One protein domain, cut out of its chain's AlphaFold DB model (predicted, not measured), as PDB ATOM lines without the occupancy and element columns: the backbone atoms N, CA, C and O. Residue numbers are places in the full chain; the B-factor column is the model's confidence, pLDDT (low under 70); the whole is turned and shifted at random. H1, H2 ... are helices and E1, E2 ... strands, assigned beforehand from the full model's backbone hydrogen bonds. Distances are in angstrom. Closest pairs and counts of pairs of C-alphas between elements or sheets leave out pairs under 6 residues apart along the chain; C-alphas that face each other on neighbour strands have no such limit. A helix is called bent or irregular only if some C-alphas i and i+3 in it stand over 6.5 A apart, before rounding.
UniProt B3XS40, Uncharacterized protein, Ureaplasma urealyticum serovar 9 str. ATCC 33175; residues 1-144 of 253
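AT A GLANCE: This is residues 1 to 144 of the 253 residues of an uncharacterized protein of Ureaplasma urealyticum serovar 9 str. ATCC 33175 (UniProt B3XS40). A small, strongly twisted sheet of three strands is sandwiched between helices, with H1 and H5 over one face and H2, with H4, over the other. H2 runs on past the sheet and the chain folds back through H3, the helix that lies off the sheet and makes one end of the longest axis; H6 is a short turn after H5. The printed part has 144 residues, with six named helices and three named strands in the order H1 E1 E2 H2 H3 H4 E3 H5 H6. The sheet's order is E2 E1 E3, all antiparallel, and the class is mixed, helices and strands. The whole is compact, with a radius of gyration of the C-alphas of 15.4 A and spans of 44 by 33 by 28 A.

IN THESE COORDINATES: Begin at Met 1, the chain's first residue, and find C-alpha 3 at (38.697, -14.516, -14.253); from there H1 runs over residues 3 to 16, 20.0 A long. Next come E1, residues 27 to 33 and 19.6 A, and E2, residues 45 to 50 and 16.1 A. At C-alpha 53, (52.943, -20.230, -36.457), the longest helix begins: H2, residues 53 to 72, 28.5 A. After it look for H3, residues 78 to 90 and 18.4 A, and H4, residues 93 to 104 and 16.5 A. E3, the longest strand, takes residues 112 to 119 and 20.5 A. H5, residues 122 to 136 and 21.5 A, is irregular: C-alphas 123 and 126 are 7.4 A apart. H6, residues 138 to 141 and 5.3 A, ends at C-alpha 141, (37.426, -14.466, -21.310).

HOW THE PARTS SIT: Start at the sheet, where E1 is the inner strand. E1 and E2 form a hairpin, antiparallel at 151 degrees; look at N 29 and O 48, 2.8 A apart and within hydrogen-bond range. E1 and E3 are antiparallel at 157 degrees, with N 30 and O 115 within range at 2.9 A. The arrangement is three layers, helices on both faces of a sheet: H2 and H4 are on one face of the sheet E2 E1 E3, H1 and H5 on the other. H5 runs along the strands over E2 and E1, at a height over the sheet of 8.0 A; its closest C-alpha pair with E1 is Val 28 and Glu 129, 5.9 A. On the same face H1 runs across, at 72 degrees to E1 on the local plane. H1 and H5 only just touch, with 3 pairs of C-alphas within 8 A, the closest those of Thr 6 and Ser 136 at 5.4 A. On the opposite face H2 lies over E1, only just slantwise to it at 31 degrees on the local plane. H2 touches H4 with its residues 60 to 68 alone, the closest C-alphas being Leu 64 and Tyr 95, 6.0 A, at a steep tilt of 60 degrees. H2 and H3 form a helical hairpin, at a steep tilt of 45 degrees, opposite ways; the C-alphas of Tyr 71 and Phe 80 are closest, at 4.9 A. H3 is not on the sheet, and H6 only grazes it. Every O i to N i+4 pair is within range in H1, H2, H3 and H4, and 9 of 11 are in H5; H6 is too short for such a pair.

THE WHOLE: The two C-alphas farthest apart are those of Tyr 75 and Glu 121, at 47.0 A. The printed part has no cut. The link from E1 to E2, 11 residues, is long. The mean pLDDT of the printed part is 86.3, and residues 17 to 21, 37 to 40 and 87 to 92 are under 70.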
ATOM      1  N   MET A   1      38.418 -22.410 -13.697       71.31
ATOM      2  CA  MET A   1      39.401 -21.311 -13.602       71.31
ATOM      3  C   MET A   1      38.620 -20.006 -13.548       71.31
ATOM      4  O   MET A   1      37.729 -19.835 -14.375       71.31
ATOM      5  N   SER A   2      38.868 -19.159 -12.546       83.81
ATOM      6  CA  SER A   2      38.198 -17.856 -12.408       83.81
ATOM      7  C   SER A   2      38.814 -16.818 -13.352       83.81
ATOM      8  O   SER A   2      39.901 -17.042 -13.886       83.81
ATOM      9  N   TRP A   3      38.157 -15.666 -13.516       82.50
ATOM     10  CA  TRP A   3      38.697 -14.516 -14.253       82.50
ATOM     11  C   TRP A   3      40.131 -14.158 -13.835       82.50
ATOM     12  O   TRP A   3      41.011 -14.054 -14.689       82.50
ATOM     13  N   ASN A   4      40.384 -14.026 -12.526       85.94
ATOM     14  CA  ASN A   4      41.713 -13.690 -12.006       85.94
ATOM     15  C   ASN A   4      42.732 -14.768 -12.374       85.94
ATOM     16  O   ASN A   4      43.787 -14.451 -12.904       85.94
ATOM     17  N   SER A   5      42.375 -16.044 -12.216       87.75
ATOM     18  CA  SER A   5      43.264 -17.138 -12.598       87.75
ATOM     19  C   SER A   5      43.559 -17.166 -14.106       87.75
ATOM     20  O   SER A   5      44.691 -17.444 -14.494       87.75
ATOM     21  N   THR A   6      42.591 -16.845 -14.973       87.00
ATOM     22  CA  THR A   6      42.849 -16.710 -16.418       87.00
ATOM     23  C   THR A   6      43.738 -15.505 -16.720       87.00
ATOM     24  O   THR A   6      44.637 -15.603 -17.556       87.00
ATOM     25  N   LYS A   7      43.519 -14.374 -16.044       87.00
ATOM     26  CA  LYS A   7      44.353 -13.172 -16.166       87.00
ATOM     27  C   LYS A   7      45.799 -13.473 -15.767       87.00
ATOM     28  O   LYS A   7      46.713 -13.145 -16.520       87.00
ATOM     29  N   ASP A   8      45.997 -14.179 -14.658       89.44
ATOM     30  CA  ASP A   8      47.314 -14.615 -14.191       89.44
ATOM     31  C   ASP A   8      47.967 -15.585 -15.179       89.44
ATOM     32  O   ASP A   8      49.140 -15.430 -15.515       89.44
ATOM     33  N   TRP A   9      47.206 -16.553 -15.705       91.75
ATOM     34  CA  TRP A   9      47.684 -17.459 -16.752       91.75
ATOM     35  C   TRP A   9      48.141 -16.683 -17.991       91.75
ATOM     36  O   TRP A   9      49.228 -16.939 -18.510       91.75
ATOM     37  N   PHE A  10      47.353 -15.707 -18.443       89.62
ATOM     38  CA  PHE A  10      47.690 -14.865 -19.585       89.62
ATOM     39  C   PHE A  10      48.994 -14.095 -19.345       89.62
ATOM     40  O   PHE A  10      49.932 -14.231 -20.133       89.62
ATOM     41  N   PHE A  11      49.087 -13.355 -18.234       88.56
ATOM     42  CA  PHE A  11      50.273 -12.561 -17.903       88.56
ATOM     43  C   PHE A  11      51.516 -13.413 -17.692       88.56
ATOM     44  O   PHE A  11      52.589 -13.047 -18.170       88.56
ATOM     45  N   LYS A  12      51.378 -14.573 -17.040       89.69
ATOM     46  CA  LYS A  12      52.471 -15.534 -16.899       89.69
ATOM     47  C   LYS A  12      53.039 -15.892 -18.269       89.69
ATOM     48  O   LYS A  12      54.236 -15.736 -18.466       89.69
ATOM     49  N   ASN A  13      52.187 -16.301 -19.212       88.06
ATOM     50  CA  ASN A  13      52.635 -16.735 -20.534       88.06
ATOM     51  C   ASN A  13      53.303 -15.606 -21.333       88.06
ATOM     52  O   ASN A  13      54.377 -15.835 -21.893       88.06
ATOM     53  N   ILE A  14      52.722 -14.398 -21.363       86.56
ATOM     54  CA  ILE A  14      53.304 -13.280 -22.128       86.56
ATOM     55  C   ILE A  14      54.588 -12.717 -21.498       86.56
ATOM     56  O   ILE A  14      55.454 -12.245 -22.226       86.56
ATOM     57  N   ASN A  15      54.762 -12.818 -20.175       82.62
ATOM     58  CA  ASN A  15      55.983 -12.364 -19.502       82.62
ATOM     59  C   ASN A  15      57.127 -13.382 -19.618       82.62
ATOM     60  O   ASN A  15      58.290 -12.991 -19.708       82.62
ATOM     61  N   THR A  16      56.825 -14.685 -19.656       70.62
ATOM     62  CA  THR A  16      57.846 -15.736 -19.815       70.62
ATOM     63  C   THR A  16      58.424 -15.827 -21.229       70.62
ATOM     64  O   THR A  16      59.494 -16.398 -21.407       70.62
ATOM     65  N   THR A  17      57.746 -15.270 -22.236       58.84
ATOM     66  CA  THR A  17      58.103 -15.393 -23.666       58.84
ATOM     67  C   THR A  17      58.747 -14.136 -24.265       58.84
ATOM     68  O   THR A  17      58.827 -14.001 -25.482       58.84
ATOM     69  N   ASN A  18      59.291 -13.237 -23.434       50.41
ATOM     70  CA  ASN A  18      60.143 -12.128 -23.899       50.41
ATOM     71  C   ASN A  18      61.477 -12.592 -24.537       50.41
ATOM     72  O   ASN A  18      62.218 -11.769 -25.073       50.41
ATOM     73  N   SER A  19      61.792 -13.891 -24.518       48.31
ATOM     74  CA  SER A  19      62.869 -14.495 -25.306       48.31
ATOM     75  C   SER A  19      62.344 -14.907 -26.686       48.31
ATOM     76  O   SER A  19      61.270 -15.485 -26.806       48.31
ATOM     77  N   GLN A  20      63.091 -14.584 -27.745       53.28
ATOM     78  CA  GLN A  20      62.752 -14.828 -29.153       53.28
ATOM     79  C   GLN A  20      62.287 -16.277 -29.413       53.28
ATOM     80  O   GLN A  20      63.089 -17.158 -29.714       53.28
ATOM     81  N   THR A  21      60.982 -16.546 -29.328       63.69
ATOM     82  CA  THR A  21      60.437 -17.859 -29.678       63.69
ATOM     83  C   THR A  21      60.506 -18.034 -31.189       63.69
ATOM     84  O   THR A  21      59.952 -17.217 -31.928       63.69
ATOM     85  N   ASN A  22      61.154 -19.098 -31.661       79.06
ATOM     86  CA  ASN A  22      61.093 -19.477 -33.068       79.06
ATOM     87  C   ASN A  22      59.630 -19.764 -33.450       79.06
ATOM     88  O   ASN A  22      59.029 -20.713 -32.954       79.06
ATOM     89  N   LEU A  23      59.054 -18.929 -34.317       89.44
ATOM     90  CA  LEU A  23      57.669 -19.067 -34.782       89.44
ATOM     91  C   LEU A  23      57.551 -19.909 -36.060       89.44
ATOM     92  O   LEU A  23      56.440 -20.258 -36.450       89.44
ATOM     93  N   LYS A  24      58.663 -20.268 -36.715       92.75
ATOM     94  CA  LYS A  24      58.666 -21.165 -37.885       92.75
ATOM     95  C   LYS A  24      58.599 -22.629 -37.436       92.75
ATOM     96  O   LYS A  24      59.476 -23.429 -37.747       92.75
ATOM     97  N   VAL A  25      57.592 -22.950 -36.629       92.75
ATOM     98  CA  VAL A  25      57.385 -24.267 -36.017       92.75
ATOM     99  C   VAL A  25      55.912 -24.661 -36.071       92.75
ATOM    100  O   VAL A  25      55.028 -23.801 -36.116       92.75
ATOM    101  N   SER A  26      55.671 -25.970 -36.010       95.88
ATOM    102  CA  SER A  26      54.354 -26.552 -35.761       95.88
ATOM    103  C   SER A  26      54.031 -26.472 -34.272       95.88
ATOM    104  O   SER A  26      54.840 -26.886 -33.437       95.88
ATOM    105  N   GLY A  27      52.864 -25.936 -33.924       95.94
ATOM    106  CA  GLY A  27      52.493 -25.761 -32.529       95.94
ATOM    107  C   GLY A  27      51.171 -25.044 -32.275       95.94
ATOM    108  O   GLY A  27      50.422 -24.679 -33.188       95.94
ATOM    109  N   VAL A  28      50.908 -24.833 -30.988       96.75
ATOM    110  CA  VAL A  28      49.810 -24.020 -30.461       96.75
ATOM    111  C   VAL A  28      50.369 -22.661 -30.060       96.75
ATOM    112  O   VAL A  28      51.413 -22.566 -29.417       96.75
ATOM    113  N   TYR A  29      49.668 -21.601 -30.434       95.75
ATOM    114  CA  TYR A  29      50.055 -20.223 -30.184       95.75
ATOM    115  C   TYR A  29      48.978 -19.455 -29.428       95.75
ATOM    116  O   TYR A  29      47.781 -19.738 -29.528       95.75
ATOM    117  N   LEU A  30      49.434 -18.426 -28.721       95.12
ATOM    118  CA  LEU A  30      48.611 -17.368 -28.162       95.12
ATOM    119  C   LEU A  30      48.775 -16.133 -29.043       95.12
ATOM    120  O   LEU A  30      49.852 -15.544 -29.101       95.12
ATOM    121  N   LEU A  31      47.712 -15.739 -29.731       95.44
ATOM    122  CA  LEU A  31      47.594 -14.439 -30.378       95.44
ATOM    123  C   LEU A  31      47.013 -13.467 -29.353       95.44
ATOM    124  O   LEU A  31      45.974 -13.769 -28.774       95.44
ATOM    125  N   TYR A  32      47.635 -12.318 -29.122       93.81
ATOM    126  CA  TYR A  32      47.140 -11.358 -28.139       93.81
ATOM    127  C   TYR A  32      47.349  -9.912 -28.562       93.81
ATOM    128  O   TYR A  32      48.179  -9.620 -29.420       93.81
ATOM    129  N   ILE A  33      46.588  -9.003 -27.959       91.62
ATOM    130  CA  ILE A  33      46.777  -7.562 -28.118       91.62
ATOM    131  C   ILE A  33      47.545  -7.056 -26.899       91.62
ATOM    132  O   ILE A  33      47.104  -7.221 -25.761       91.62
ATOM    133  N   ASN A  34      48.715  -6.466 -27.135       88.19
ATOM    134  CA  ASN A  34      49.567  -5.919 -26.088       88.19
ATOM    135  C   ASN A  34      48.972  -4.617 -25.537       88.19
ATOM    136  O   ASN A  34      49.335  -3.523 -25.957       88.19
ATOM    137  N   HIS A  35      48.038  -4.750 -24.600       82.88
ATOM    138  CA  HIS A  35      47.352  -3.631 -23.973       82.88
ATOM    139  C   HIS A  35      47.705  -3.559 -22.484       82.88
ATOM    140  O   HIS A  35      47.414  -4.478 -21.719       82.88
ATOM    141  N   LYS A  36      48.333  -2.453 -22.062       70.38
ATOM    142  CA  LYS A  36      48.849  -2.277 -20.692       70.38
ATOM    143  C   LYS A  36      47.749  -2.148 -19.624       70.38
ATOM    144  O   LYS A  36      48.020  -2.417 -18.460       70.38
ATOM    145  N   ASN A  37      46.513  -1.814 -20.012       69.56
ATOM    146  CA  ASN A  37      45.403  -1.540 -19.094       69.56
ATOM    147  C   ASN A  37      44.231  -2.521 -19.288       69.56
ATOM    148  O   ASN A  37      43.165  -2.166 -19.791       69.56
ATOM    149  N   LEU A  38      44.397  -3.772 -18.839       67.19
ATOM    150  CA  LEU A  38      43.320  -4.777 -18.804       67.19
ATOM    151  C   LEU A  38      42.356  -4.551 -17.619       67.19
ATOM    152  O   LEU A  38      42.246  -5.401 -16.729       67.19
ATOM    153  N   ASN A  39      41.678  -3.399 -17.590       61.31
ATOM    154  CA  ASN A  39      40.601  -3.111 -16.629       61.31
ATOM    155  C   ASN A  39      39.200  -3.463 -17.168       61.31
ATOM    156  O   ASN A  39      38.252  -3.565 -16.396       61.31
ATOM    157  N   ASN A  40      39.065  -3.740 -18.469       60.91
ATOM    158  CA  ASN A  40      37.766  -3.743 -19.156       60.91
ATOM    159  C   ASN A  40      37.104  -5.125 -19.283       60.91
ATOM    160  O   ASN A  40      36.418  -5.383 -20.262       60.91
ATOM    161  N   ARG A  41      37.317  -6.035 -18.322       73.06
ATOM    162  CA  ARG A  41      36.674  -7.371 -18.272       73.06
ATOM    163  C   ARG A  41      36.855  -8.254 -19.528       73.06
ATOM    164  O   ARG A  41      36.239  -9.308 -19.633       73.06
ATOM    165  N   ILE A  42      37.748  -7.888 -20.452       75.06
ATOM    166  CA  ILE A  42      38.176  -8.692 -21.609       75.06
ATOM    167  C   ILE A  42      39.692  -8.891 -21.543       75.06
ATOM    168  O   ILE A  42      40.432  -7.916 -21.389       75.06
ATOM    169  N   ILE A  43      40.162 -10.132 -21.693       83.25
ATOM    170  CA  ILE A  43      41.584 -10.423 -21.904       83.25
ATOM    171  C   ILE A  43      41.749 -10.623 -23.413       83.25
ATOM    172  O   ILE A  43      41.140 -11.535 -23.972       83.25
ATOM    173  N   PRO A  44      42.510  -9.774 -24.119       87.19
ATOM    174  CA  PRO A  44      42.460  -9.739 -25.569       87.19
ATOM    175  C   PRO A  44      43.359 -10.806 -26.185       87.19
ATOM    176  O   PRO A  44      44.404 -10.495 -26.758       87.19
ATOM    177  N   PHE A  45      42.962 -12.069 -26.052       91.25
ATOM    178  CA  PHE A  45      43.732 -13.202 -26.538       91.25
ATOM    179  C   PHE A  45      42.893 -14.228 -27.289       91.25
ATOM    180  O   PHE A  45      41.696 -14.385 -27.066       91.25
ATOM    181  N   TYR A  46      43.558 -14.958 -28.170       94.25
ATOM    182  CA  TYR A  46      43.049 -16.091 -28.916       94.25
ATOM    183  C   TYR A  46      44.088 -17.208 -28.873       94.25
ATOM    184  O   TYR A  46      45.273 -16.969 -29.104       94.25
ATOM    185  N   VAL A  47      43.641 -18.428 -28.609       95.25
ATOM    186  CA  VAL A  47      44.462 -19.635 -28.716       95.25
ATOM    187  C   VAL A  47      44.154 -20.314 -30.042       95.25
ATOM    188  O   VAL A  47      42.988 -20.562 -30.352       95.25
ATOM    189  N   GLY A  48      45.189 -20.633 -30.814       95.19
ATOM    190  CA  GLY A  48      45.041 -21.379 -32.060       95.19
ATOM    191  C   GLY A  48      46.228 -22.289 -32.340       95.19
ATOM    192  O   GLY A  48      47.261 -22.193 -31.690       95.19
ATOM    193  N   LYS A  49      46.096 -23.158 -33.341       95.62
ATOM    194  CA  LYS A  49      47.173 -24.045 -33.821       95.62
ATOM    195  C   LYS A  49      47.607 -23.752 -35.257       95.62
ATOM    196  O   LYS A  49      46.839 -23.180 -36.038       95.62
ATOM    197  N   SER A  50      48.832 -24.136 -35.607       96.25
ATOM    198  CA  SER A  50      49.352 -24.096 -36.980       96.25
ATOM    199  C   SER A  50      50.533 -25.046 -37.164       96.25
ATOM    200  O   SER A  50      51.285 -25.270 -36.222       96.25
ATOM    201  N   ASN A  51      50.745 -25.513 -38.396       96.00
ATOM    202  CA  ASN A  51      51.981 -26.197 -38.797       96.00
ATOM    203  C   ASN A  51      53.160 -25.214 -38.959       96.00
ATOM    204  O   ASN A  51      54.314 -25.623 -38.906       96.00
ATOM    205  N   ASP A  52      52.852 -23.929 -39.153       95.56
ATOM    206  CA  ASP A  52      53.799 -22.811 -39.177       95.56
ATOM    207  C   ASP A  52      53.131 -21.604 -38.496       95.56
ATOM    208  O   ASP A  52      52.201 -20.986 -39.039       95.56
ATOM    209  N   ILE A  53      53.532 -21.315 -37.257       95.56
ATOM    210  CA  ILE A  53      52.943 -20.230 -36.457       95.56
ATOM    211  C   ILE A  53      53.250 -18.859 -37.077       95.56
ATOM    212  O   ILE A  53      52.377 -17.989 -37.076       95.56
ATOM    213  N   TYR A  54      54.438 -18.661 -37.650       95.56
ATOM    214  CA  TYR A  54      54.830 -17.405 -38.289       95.56
ATOM    215  C   TYR A  54      53.919 -17.088 -39.475       95.56
ATOM    216  O   TYR A  54      53.304 -16.020 -39.515       95.56
ATOM    217  N   GLN A  55      53.753 -18.032 -40.404       96.56
ATOM    218  CA  GLN A  55      52.865 -17.846 -41.555       96.56
ATOM    219  C   GLN A  55      51.419 -17.613 -41.115       96.56
ATOM    220  O   GLN A  55      50.733 -16.733 -41.642       96.56
ATOM    221  N   ARG A  56      50.958 -18.337 -40.090       96.12
ATOM    222  CA  ARG A  56      49.618 -18.140 -39.531       96.12
ATOM    223  C   ARG A  56      49.435 -16.759 -38.908       96.12
ATOM    224  O   ARG A  56      48.372 -16.160 -39.052       96.12
ATOM    225  N   PHE A  57      50.460 -16.225 -38.255       96.06
ATOM    226  CA  PHE A  57      50.432 -14.874 -37.711       96.06
ATOM    227  C   PHE A  57      50.345 -13.807 -38.809       96.06
ATOM    228  O   PHE A  57      49.544 -12.878 -38.693       96.06
ATOM    229  N   ILE A  58      51.088 -13.968 -39.910       96.12
ATOM    230  CA  ILE A  58      50.972 -13.084 -41.079       96.12
ATOM    231  C   ILE A  58      49.558 -13.144 -41.674       96.12
ATOM    232  O   ILE A  58      48.970 -12.101 -41.961       96.12
ATOM    233  N   GLN A  59      48.957 -14.334 -41.782       95.56
ATOM    234  CA  GLN A  59      47.565 -14.482 -42.228       95.56
ATOM    235  C   GLN A  59      46.583 -13.726 -41.324       95.56
ATOM    236  O   GLN A  59      45.703 -13.030 -41.831       95.56
ATOM    237  N   HIS A  60      46.744 -13.821 -39.999       95.25
ATOM    238  CA  HIS A  60      45.919 -13.071 -39.048       95.25
ATOM    239  C   HIS A  60      46.057 -11.563 -39.239       95.25
ATOM    240  O   HIS A  60      45.044 -10.866 -39.293       95.25
ATOM    241  N   LYS A  61      47.289 -11.064 -39.405       95.44
ATOM    242  CA  LYS A  61      47.528  -9.643 -39.687       95.44
ATOM    243  C   LYS A  61      46.864  -9.197 -40.986       95.44
ATOM    244  O   LYS A  61      46.188  -8.176 -41.003       95.44
ATOM    245  N   ASN A  62      46.995  -9.972 -42.057       94.56
ATOM    246  CA  ASN A  62      46.402  -9.636 -43.352       94.56
ATOM    247  C   ASN A  62      44.869  -9.615 -43.294       94.56
ATOM    248  O   ASN A  62      44.247  -8.689 -43.814       94.56
ATOM    249  N   ALA A  63      44.258 -10.596 -42.625       91.94
ATOM    250  CA  ALA A  63      42.812 -10.633 -42.424       91.94
ATOM    251  C   ALA A  63      42.316  -9.414 -41.632       91.94
ATOM    252  O   ALA A  63      41.306  -8.811 -41.992       91.94
ATOM    253  N   LEU A  64      43.049  -9.013 -40.591       92.31
ATOM    254  CA  LEU A  64      42.695  -7.858 -39.774       92.31
ATOM    255  C   LEU A  64      42.915  -6.527 -40.509       92.31
ATOM    256  O   LEU A  64      42.044  -5.663 -40.466       92.31
ATOM    257  N   ASN A  65      44.014  -6.384 -41.254       93.06
ATOM    258  CA  ASN A  65      44.260  -5.228 -42.123       93.06
ATOM    259  C   ASN A  65      43.155  -5.054 -43.162       93.06
ATOM    260  O   ASN A  65      42.719  -3.934 -43.407       93.06
ATOM    261  N   LYS A  66      42.655  -6.152 -43.743       90.94
ATOM    262  CA  LYS A  66      41.515  -6.091 -44.661       90.94
ATOM    263  C   LYS A  66      40.294  -5.456 -43.991       90.94
ATOM    264  O   LYS A  66      39.664  -4.604 -44.604       90.94
ATOM    265  N   LEU A  67      39.978  -5.827 -42.748       89.56
ATOM    266  CA  LEU A  67      38.865  -5.219 -42.006       89.56
ATOM    267  C   LEU A  67      39.103  -3.740 -41.708       89.56
ATOM    268  O   LEU A  67      38.196  -2.936 -41.895       89.56
ATOM    269  N   ILE A  68      40.317  -3.379 -41.288       90.50
ATOM    270  CA  ILE A  68      40.691  -1.984 -41.022       90.50
ATOM    271  C   ILE A  68      40.540  -1.138 -42.290       90.50
ATOM    272  O   ILE A  68      39.947  -0.064 -42.241       90.50
ATOM    273  N   ASN A  69      41.015  -1.644 -43.428       90.75
ATOM    274  CA  ASN A  69      40.903  -0.958 -44.709       90.75
ATOM    275  C   ASN A  69      39.446  -0.828 -45.153       90.75
ATOM    276  O   ASN A  69      39.061   0.248 -45.583       90.75
ATOM    277  N   LEU A  70      38.630  -1.881 -45.012       89.81
ATOM    278  CA  LEU A  70      37.196  -1.825 -45.319       89.81
ATOM    279  C   LEU A  70      36.455  -0.815 -44.442       89.81
ATOM    280  O   LEU A  70      35.558  -0.142 -44.929       89.81
ATOM    281  N   TYR A  71      36.821  -0.709 -43.165       88.00
ATOM    282  CA  TYR A  71      36.238   0.283 -42.266       88.00
ATOM    283  C   TYR A  71      36.623   1.698 -42.693       88.00
ATOM    284  O   TYR A  71      35.781   2.578 -42.749       88.00
ATOM    285  N   ASN A  72      37.886   1.921 -43.047       88.38
ATOM    286  CA  ASN A  72      38.361   3.241 -43.455       88.38
ATOM    287  C   ASN A  72      38.031   3.591 -44.926       88.38
ATOM    288  O   ASN A  72      38.383   4.682 -45.365       88.38
ATOM    289  N   ALA A  73      37.432   2.678 -45.702       88.12
ATOM    290  CA  ALA A  73      37.218   2.848 -47.143       88.12
ATOM    291  C   ALA A  73      36.092   3.834 -47.478       88.12
ATOM    292  O   ALA A  73      36.125   4.465 -48.533       88.12
ATOM    293  N   ASP A  74      35.098   3.953 -46.602       84.81
ATOM    294  CA  ASP A  74      33.932   4.806 -46.786       84.81
ATOM    295  C   ASP A  74      33.519   5.458 -45.456       84.81
ATOM    296  O   ASP A  74      33.836   4.966 -44.368       84.81
ATOM    297  N   TYR A  75      32.876   6.627 -45.554       78.81
ATOM    298  CA  TYR A  75      32.518   7.453 -44.395       78.81
ATOM    299  C   TYR A  75      31.480   6.776 -43.490       78.81
ATOM    300  O   TYR A  75      31.496   6.988 -42.282       78.81
ATOM    301  N   ASP A  76      30.592   5.960 -44.062       84.69
ATOM    302  CA  ASP A  76      29.512   5.268 -43.351       84.69
ATOM    303  C   ASP A  76      29.886   3.844 -42.891       84.69
ATOM    304  O   ASP A  76      29.057   3.128 -42.327       84.69
ATOM    305  N   HIS A  77      31.133   3.422 -43.109       86.56
ATOM    306  CA  HIS A  77      31.665   2.085 -42.817       86.56
ATOM    307  C   HIS A  77      30.841   0.934 -43.431       86.56
ATOM    308  O   HIS A  77      30.886  -0.214 -42.967       86.56
ATOM    309  N   ARG A  78      30.079   1.203 -44.496       83.88
ATOM    310  CA  ARG A  78      29.153   0.266 -45.135       83.88
ATOM    311  C   ARG A  78      29.862  -0.981 -45.640       83.88
ATOM    312  O   ARG A  78      29.350  -2.091 -45.461       83.88
ATOM    313  N   SER A  79      31.045  -0.831 -46.236       82.31
ATOM    314  CA  SER A  79      31.832  -1.969 -46.729       82.31
ATOM    315  C   SER A  79      32.246  -2.907 -45.595       82.31
ATOM    316  O   SER A  79      32.200  -4.135 -45.739       82.31
ATOM    317  N   PHE A  80      32.598  -2.339 -44.440       84.75
ATOM    318  CA  PHE A  80      32.886  -3.106 -43.235       84.75
ATOM    319  C   PHE A  80      31.645  -3.833 -42.717       84.75
ATOM    320  O   PHE A  80      31.720  -5.040 -42.487       84.75
ATOM    321  N   TYR A  81      30.502  -3.153 -42.582       82.31
ATOM    322  CA  TYR A  81      29.279  -3.783 -42.075       82.31
ATOM    323  C   TYR A  81      28.772  -4.896 -42.993       82.31
ATOM    324  O   TYR A  81      28.405  -5.966 -42.505       82.31
ATOM    325  N   LEU A  82      28.829  -4.715 -44.316       81.81
ATOM    326  CA  LEU A  82      28.472  -5.766 -45.271       81.81
ATOM    327  C   LEU A  82      29.372  -6.998 -45.104       81.81
ATOM    328  O   LEU A  82      28.882  -8.126 -45.001       81.81
ATOM    329  N   HIS A  83      30.687  -6.784 -45.019       79.62
ATOM    330  CA  HIS A  83      31.637  -7.866 -44.784       79.62
ATOM    331  C   HIS A  83      31.412  -8.540 -43.426       79.62
ATOM    332  O   HIS A  83      31.449  -9.765 -43.322       79.62
ATOM    333  N   TYR A  84      31.146  -7.758 -42.383       76.50
ATOM    334  CA  TYR A  84      30.855  -8.245 -41.041       76.50
ATOM    335  C   TYR A  84      29.581  -9.098 -41.008       76.50
ATOM    336  O   TYR A  84      29.586 -10.170 -40.403       76.50
ATOM    337  N   HIS A  85      28.517  -8.692 -41.705       73.00
ATOM    338  CA  HIS A  85      27.296  -9.487 -41.844       73.00
ATOM    339  C   HIS A  85      27.555 -10.826 -42.544       73.00
ATOM    340  O   HIS A  85      27.088 -11.864 -42.074       73.00
ATOM    341  N   GLN A  86      28.358 -10.839 -43.608       70.81
ATOM    342  CA  GLN A  86      28.769 -12.081 -44.274       70.81
ATOM    343  C   GLN A  86      29.640 -12.955 -43.356       70.81
ATOM    344  O   GLN A  86      29.436 -14.166 -43.240       70.81
ATOM    345  N   ALA A  87      30.588 -12.353 -42.635       66.81
ATOM    346  CA  ALA A  87      31.433 -13.056 -41.675       66.81
ATOM    347  C   ALA A  87      30.596 -13.682 -40.547       66.81
ATOM    348  O   ALA A  87      30.848 -14.841 -40.192       66.81
ATOM    349  N   LYS A  88      29.560 -12.965 -40.078       65.31
ATOM    350  CA  LYS A  88      28.558 -13.434 -39.112       65.31
ATOM    351  C   LYS A  88      27.786 -14.655 -39.598       65.31
ATOM    352  O   LYS A  88      27.395 -15.475 -38.780       65.31
ATOM    353  N   GLN A  89      27.549 -14.780 -40.899       59.59
ATOM    354  CA  GLN A  89      26.915 -15.962 -41.488       59.59
ATOM    355  C   GLN A  89      27.903 -17.122 -41.669       59.59
ATOM    356  O   GLN A  89      27.504 -18.278 -41.706       59.59
ATOM    357  N   SER A  90      29.203 -16.831 -41.750       58.91
ATOM    358  CA  SER A  90      30.241 -17.833 -42.022       58.91
ATOM    359  C   SER A  90      30.911 -18.432 -40.781       58.91
ATOM    360  O   SER A  90      31.737 -19.340 -40.936       58.91
ATOM    361  N   GLY A  91      30.621 -17.891 -39.593       61.72
ATOM    362  CA  GLY A  91      31.219 -18.310 -38.327       61.72
ATOM    363  C   GLY A  91      32.628 -17.839 -38.090       61.72
ATOM    364  O   GLY A  91      33.347 -18.430 -37.297       61.72
ATOM    365  N   LYS A  92      33.043 -16.761 -38.748       68.25
ATOM    366  CA  LYS A  92      34.402 -16.225 -38.646       68.25
ATOM    367  C   LYS A  92      34.436 -14.976 -37.765       68.25
ATOM    368  O   LYS A  92      34.876 -13.916 -38.196       68.25
ATOM    369  N   HIS A  93      33.986 -15.105 -36.515       80.06
ATOM    370  CA  HIS A  93      33.825 -13.967 -35.592       80.06
ATOM    371  C   HIS A  93      35.137 -13.457 -34.978       80.06
ATOM    372  O   HIS A  93      35.158 -12.363 -34.421       80.06
ATOM    373  N   LEU A  94      36.228 -14.228 -35.070       87.88
ATOM    374  CA  LEU A  94      37.528 -13.874 -34.484       87.88
ATOM    375  C   LEU A  94      38.003 -12.485 -34.929       87.88
ATOM    376  O   LEU A  94      38.327 -11.644 -34.094       87.88
ATOM    377  N   TYR A  95      38.039 -12.237 -36.239       88.75
ATOM    378  CA  TYR A  95      38.599 -10.993 -36.765       88.75
ATOM    379  C   TYR A  95      37.727  -9.786 -36.443       88.75
ATOM    380  O   TYR A  95      38.260  -8.717 -36.171       88.75
ATOM    381  N   SER A  96      36.410  -9.967 -36.374       84.00
ATOM    382  CA  SER A  96      35.506  -8.907 -35.949       84.00
ATOM    383  C   SER A  96      35.701  -8.535 -34.478       84.00
ATOM    384  O   SER A  96      35.730  -7.354 -34.155       84.00
ATOM    385  N   LYS A  97      35.897  -9.527 -33.595       86.88
ATOM    386  CA  LYS A  97      36.230  -9.304 -32.178       86.88
ATOM    387  C   LYS A  97      37.583  -8.607 -32.011       86.88
ATOM    388  O   LYS A  97      37.712  -7.696 -31.200       86.88
ATOM    389  N   LEU A  98      38.592  -9.023 -32.780       90.44
ATOM    390  CA  LEU A  98      39.909  -8.380 -32.778       90.44
ATOM    391  C   LEU A  98      39.813  -6.922 -33.238       90.44
ATOM    392  O   LEU A  98      40.325  -6.034 -32.565       90.44
ATOM    393  N   PHE A  99      39.133  -6.682 -34.358       89.88
ATOM    394  CA  PHE A  99      38.944  -5.349 -34.917       89.88
ATOM    395  C   PHE A  99      38.200  -4.420 -33.953       89.88
ATOM    396  O   PHE A  99      38.690  -3.330 -33.670       89.88
ATOM    397  N   TYR A 100      37.064  -4.875 -33.415       86.31
ATOM    398  CA  TYR A 100      36.274  -4.113 -32.449       86.31
ATOM    399  C   TYR A 100      37.111  -3.751 -31.219       86.31
ATOM    400  O   TYR A 100      37.176  -2.587 -30.841       86.31
ATOM    401  N   TYR A 101      37.854  -4.715 -30.659       88.69
ATOM    402  CA  TYR A 101      38.719  -4.452 -29.508       88.69
ATOM    403  C   TYR A 101      39.800  -3.406 -29.811       88.69
ATOM    404  O   TYR A 101      40.044  -2.531 -28.981       88.69
ATOM    405  N   LEU A 102      40.447  -3.477 -30.982       90.38
ATOM    406  CA  LEU A 102      41.444  -2.481 -31.377       90.38
ATOM    407  C   LEU A 102      40.832  -1.079 -31.474       90.38
ATOM    408  O   LEU A 102      41.409  -0.133 -30.946       90.38
ATOM    409  N   LYS A 103      39.660  -0.948 -32.108       88.06
ATOM    410  CA  LYS A 103      38.983   0.344 -32.283       88.06
ATOM    411  C   LYS A 103      38.555   0.965 -30.955       88.06
ATOM    412  O   LYS A 103      38.947   2.095 -30.684       88.06
ATOM    413  N   GLU A 104      37.853   0.211 -30.111       86.94
ATOM    414  CA  GLU A 104      37.349   0.698 -28.817       86.94
ATOM    415  C   GLU A 104      38.464   1.152 -27.865       86.94
ATOM    416  O   GLU A 104      38.262   2.029 -27.032       86.94
ATOM    417  N   ASN A 105      39.658   0.562 -27.983       87.56
ATOM    418  CA  ASN A 105      40.794   0.869 -27.111       87.56
ATOM    419  C   ASN A 105      41.855   1.754 -27.792       87.56
ATOM    420  O   ASN A 105      42.936   1.925 -27.234       87.56
ATOM    421  N   GLN A 106      41.570   2.312 -28.978       90.19
ATOM    422  CA  GLN A 106      42.495   3.168 -29.743       90.19
ATOM    423  C   GLN A 106      43.861   2.504 -30.014       90.19
ATOM    424  O   GLN A 106      44.912   3.141 -29.986       90.19
ATOM    425  N   LEU A 107      43.839   1.199 -30.284       91.75
ATOM    426  CA  LEU A 107      45.016   0.385 -30.573       91.75
ATOM    427  C   LEU A 107      45.169   0.150 -32.080       91.75
ATOM    428  O   LEU A 107      44.229   0.254 -32.871       91.75
ATOM    429  N   SER A 108      46.381  -0.216 -32.477       92.94
ATOM    430  CA  SER A 108      46.770  -0.475 -33.860       92.94
ATOM    431  C   SER A 108      47.021  -1.963 -34.111       92.94
ATOM    432  O   SER A 108      47.187  -2.771 -33.196       92.94
ATOM    433  N   ILE A 109      47.155  -2.351 -35.380       93.62
ATOM    434  CA  ILE A 109      47.560  -3.723 -35.718       93.62
ATOM    435  C   ILE A 109      48.965  -4.085 -35.201       93.62
ATOM    436  O   ILE A 109      49.284  -5.264 -35.041       93.62
ATOM    437  N   ASN A 110      49.813  -3.094 -34.914       93.50
ATOM    438  CA  ASN A 110      51.151  -3.333 -34.375       93.50
ATOM    439  C   ASN A 110      51.116  -3.839 -32.929       93.50
ATOM    440  O   ASN A 110      52.085  -4.462 -32.478       93.50
ATOM    441  N   ASP A 111      49.995  -3.636 -32.239       93.31
ATOM    442  CA  ASP A 111      49.743  -4.145 -30.895       93.31
ATOM    443  C   ASP A 111      49.369  -5.632 -30.903       93.31
ATOM    444  O   ASP A 111      49.455  -6.290 -29.869       93.31
ATOM    445  N   LEU A 112      49.036  -6.199 -32.070       94.69
ATOM    446  CA  LEU A 112      48.821  -7.633 -32.233       94.69
ATOM    447  C   LEU A 112      50.161  -8.380 -32.184       94.69
ATOM    448  O   LEU A 112      51.035  -8.192 -33.039       94.69
ATOM    449  N   LYS A 113      50.302  -9.262 -31.201       93.81
ATOM    450  CA  LYS A 113      51.474 -10.099 -30.947       93.81
ATOM    451  C   LYS A 113      51.090 -11.575 -30.958       93.81
ATOM    452  O   LYS A 113      49.919 -11.931 -30.839       93.81
ATOM    453  N   VAL A 114      52.090 -12.436 -31.100       94.19
ATOM    454  CA  VAL A 114      51.928 -13.887 -31.028       94.19
ATOM    455  C   VAL A 114      53.077 -14.488 -30.233       94.19
ATOM    456  O   VAL A 114      54.209 -14.025 -30.355       94.19
ATOM    457  N   ILE A 115      52.785 -15.515 -29.442       93.50
ATOM    458  CA  ILE A 115      53.787 -16.353 -28.773       93.50
ATOM    459  C   ILE A 115      53.452 -17.826 -28.997       93.50
ATOM    460  O   ILE A 115      52.284 -18.190 -29.159       93.50
ATOM    461  N   CYS A 116      54.474 -18.677 -29.005       93.94
ATOM    462  CA  CYS A 116      54.295 -20.126 -29.025       93.94
ATOM    463  C   CYS A 116      54.012 -20.620 -27.597       93.94
ATOM    464  O   CYS A 116      54.826 -20.396 -26.704       93.94
ATOM    465  N   LEU A 117      52.863 -21.266 -27.377       93.56
ATOM    466  CA  LEU A 117      52.510 -21.905 -26.099       93.56
ATOM    467  C   LEU A 117      53.074 -23.324 -26.008       93.56
ATOM    468  O   LEU A 117      53.411 -23.805 -24.930       93.56
ATOM    469  N   TRP A 118      53.131 -24.008 -27.148       94.62
ATOM    470  CA  TRP A 118      53.604 -25.378 -27.260       94.62
ATOM    471  C   TRP A 118      54.036 -25.648 -28.695       94.62
ATOM    472  O   TRP A 118      53.335 -25.258 -29.626       94.62
ATOM    473  N   HIS A 119      55.148 -26.354 -28.875       93.25
ATOM    474  CA  HIS A 119      55.607 -26.835 -30.175       93.25
ATOM    475  C   HIS A 119      55.665 -28.364 -30.170       93.25
ATOM    476  O   HIS A 119      56.035 -28.972 -29.165       93.25
ATOM    477  N   GLY A 120      55.332 -28.989 -31.298       92.12
ATOM    478  CA  GLY A 120      55.391 -30.442 -31.425       92.12
ATOM    479  C   GLY A 120      54.667 -30.990 -32.649       92.12
ATOM    480  O   GLY A 120      54.393 -30.278 -33.621       92.12
ATOM    481  N   GLU A 121      54.396 -32.291 -32.600       92.81
ATOM    482  CA  GLU A 121      53.870 -33.065 -33.721       92.81
ATOM    483  C   GLU A 121      52.470 -32.622 -34.156       92.81
ATOM    484  O   GLU A 121      51.600 -32.316 -33.336       92.81
ATOM    485  N   GLN A 122      52.231 -32.653 -35.472       92.25
ATOM    486  CA  GLN A 122      50.963 -32.223 -36.069       92.25
ATOM    487  C   GLN A 122      49.767 -33.045 -35.573       92.25
ATOM    488  O   GLN A 122      48.682 -32.494 -35.383       92.25
ATOM    489  N   ALA A 123      49.978 -34.339 -35.307       93.31
ATOM    490  CA  ALA A 123      48.949 -35.254 -34.822       93.31
ATOM    491  C   ALA A 123      48.335 -34.810 -33.481       93.31
ATOM    492  O   ALA A 123      47.158 -35.055 -33.232       93.31
ATOM    493  N   LEU A 124      49.102 -34.099 -32.648       95.38
ATOM    494  CA  LEU A 124      48.665 -33.652 -31.324       95.38
ATOM    495  C   LEU A 124      48.086 -32.230 -31.323       95.38
ATOM    496  O   LEU A 124      47.578 -31.779 -30.297       95.38
ATOM    497  N   LEU A 125      48.129 -31.498 -32.444       93.62
ATOM    498  CA  LEU A 125      47.754 -30.079 -32.457       93.62
ATOM    499  C   LEU A 125      46.299 -29.833 -32.043       93.62
ATOM    500  O   LEU A 125      46.022 -28.840 -31.374       93.62
ATOM    501  N   VAL A 126      45.368 -30.708 -32.437       89.88
ATOM    502  CA  VAL A 126      43.940 -30.578 -32.082       89.88
ATOM    503  C   VAL A 126      43.736 -30.763 -30.579       89.88
ATOM    504  O   VAL A 126      43.058 -29.955 -29.946       89.88
ATOM    505  N   GLU A 127      44.351 -31.796 -30.003       92.31
ATOM    506  CA  GLU A 127      44.292 -32.072 -28.565       92.31
ATOM    507  C   GLU A 127      44.910 -30.919 -27.765       92.31
ATOM    508  O   GLU A 127      44.287 -30.402 -26.836       92.31
ATOM    509  N   LYS A 128      46.108 -30.464 -28.148       95.56
ATOM    510  CA  LYS A 128      46.816 -29.402 -27.424       95.56
ATOM    511  C   LYS A 128      46.114 -28.054 -27.540       95.56
ATOM    512  O   LYS A 128      46.030 -27.336 -26.549       95.56
ATOM    513  N   GLU A 129      45.559 -27.709 -28.703       94.88
ATOM    514  CA  GLU A 129      44.749 -26.493 -28.853       94.88
ATOM    515  C   GLU A 129      43.543 -26.519 -27.908       94.88
ATOM    516  O   GLU A 129      43.306 -25.543 -27.193       94.88
ATOM    517  N   ARG A 130      42.826 -27.649 -27.852       90.50
ATOM    518  CA  ARG A 130      41.689 -27.835 -26.942       90.50
ATOM    519  C   ARG A 130      42.115 -27.678 -25.484       90.50
ATOM    520  O   ARG A 130      41.500 -26.891 -24.769       90.50
ATOM    521  N   TYR A 131      43.202 -28.338 -25.083       93.44
ATOM    522  CA  TYR A 131      43.766 -28.236 -23.737       93.44
ATOM    523  C   TYR A 131      44.003 -26.775 -23.323       93.44
ATOM    524  O   TYR A 131      43.516 -26.340 -22.281       93.44
ATOM    525  N   PHE A 132      44.684 -25.980 -24.155       94.50
ATOM    526  CA  PHE A 132      44.970 -24.581 -23.821       94.50
ATOM    527  C   PHE A 132      43.719 -23.692 -23.828       94.50
ATOM    528  O   PHE A 132      43.608 -22.796 -22.988       94.50
ATOM    529  N   ILE A 133      42.763 -23.929 -24.734       91.75
ATOM    530  CA  ILE A 133      41.476 -23.214 -24.752       91.75
ATOM    531  C   ILE A 133      40.689 -23.482 -23.464       91.75
ATOM    532  O   ILE A 133      40.149 -22.544 -22.871       91.75
ATOM    533  N   GLU A 134      40.621 -24.738 -23.027       88.31
ATOM    534  CA  GLU A 134      39.896 -25.149 -21.824       88.31
ATOM    535  C   GLU A 134      40.570 -24.649 -20.551       88.31
ATOM    536  O   GLU A 134      39.893 -24.077 -19.691       88.31
ATOM    537  N   GLN A 135      41.895 -24.808 -20.463       90.56
ATOM    538  CA  GLN A 135      42.691 -24.342 -19.334       90.56
ATOM    539  C   GLN A 135      42.505 -22.839 -19.134       90.56
ATOM    540  O   GLN A 135      42.179 -22.407 -18.035       90.56
ATOM    541  N   SER A 136      42.654 -22.049 -20.199       89.12
ATOM    542  CA  SER A 136      42.541 -20.588 -20.135       89.12
ATOM    543  C   SER A 136      41.098 -20.076 -20.141       89.12
ATOM    544  O   SER A 136      40.875 -18.890 -19.912       89.12
ATOM    545  N   LYS A 137      40.100 -20.929 -20.410       88.25
ATOM    546  CA  LYS A 137      38.713 -20.507 -20.674       88.25
ATOM    547  C   LYS A 137      38.642 -19.419 -21.760       88.25
ATOM    548  O   LYS A 137      37.871 -18.463 -21.655       88.25
ATOM    549  N   ALA A 138      39.427 -19.574 -22.831       89.38
ATOM    550  CA  ALA A 138      39.566 -18.582 -23.905       89.38
ATOM    551  C   ALA A 138      38.248 -18.241 -24.621       89.38
ATOM    552  O   ALA A 138      38.134 -17.182 -25.234       89.38
ATOM    553  N   TYR A 139      37.252 -19.130 -24.570       86.25
ATOM    554  CA  TYR A 139      35.920 -18.883 -25.124       86.25
ATOM    555  C   TYR A 139      35.035 -18.002 -24.230       86.25
ATOM    556  O   TYR A 139      34.068 -17.435 -24.729       86.25
ATOM    557  N   VAL A 140      35.340 -17.880 -22.932       84.75
ATOM    558  CA  VAL A 140      34.639 -16.966 -22.011       84.75
ATOM    559  C   VAL A 140      35.364 -15.626 -21.972       84.75
ATOM    560  O   VAL A 140      34.776 -14.585 -22.247       84.75
ATOM    561  N   TYR A 141      36.660 -15.663 -21.663       85.62
ATOM    562  CA  TYR A 141      37.426 -14.466 -21.310       85.62
ATOM    563  C   TYR A 141      38.257 -13.889 -22.461       85.62
ATOM    564  O   TYR A 141      38.768 -12.775 -22.337       85.62
ATOM    565  N   GLY A 142      38.387 -14.636 -23.562       88.56
ATOM    566  CA  GLY A 142      39.140 -14.262 -24.756       88.56
ATOM    567  C   GLY A 142      38.283 -14.215 -26.024       88.56
ATOM    568  O   GLY A 142      37.068 -14.004 -26.002       88.56
ATOM    569  N   PHE A 143      38.935 -14.387 -27.171       89.62
ATOM    570  CA  PHE A 143      38.330 -14.253 -28.496       89.62
ATOM    571  C   PHE A 143      37.938 -15.584 -29.141       89.62
ATOM    572  O   PHE A 143      37.282 -15.568 -30.190       89.62
ATOM    573  N   ASN A 144      38.291 -16.726 -28.541       90.12
ATOM    574  CA  ASN A 144      37.860 -18.027 -29.047       90.12
ATOM    575  C   ASN A 144      36.325 -18.109 -29.078       90.12
ATOM    576  O   ASN A 144      35.607 -17.463 -28.311       90.12
TER     577      ASN A 144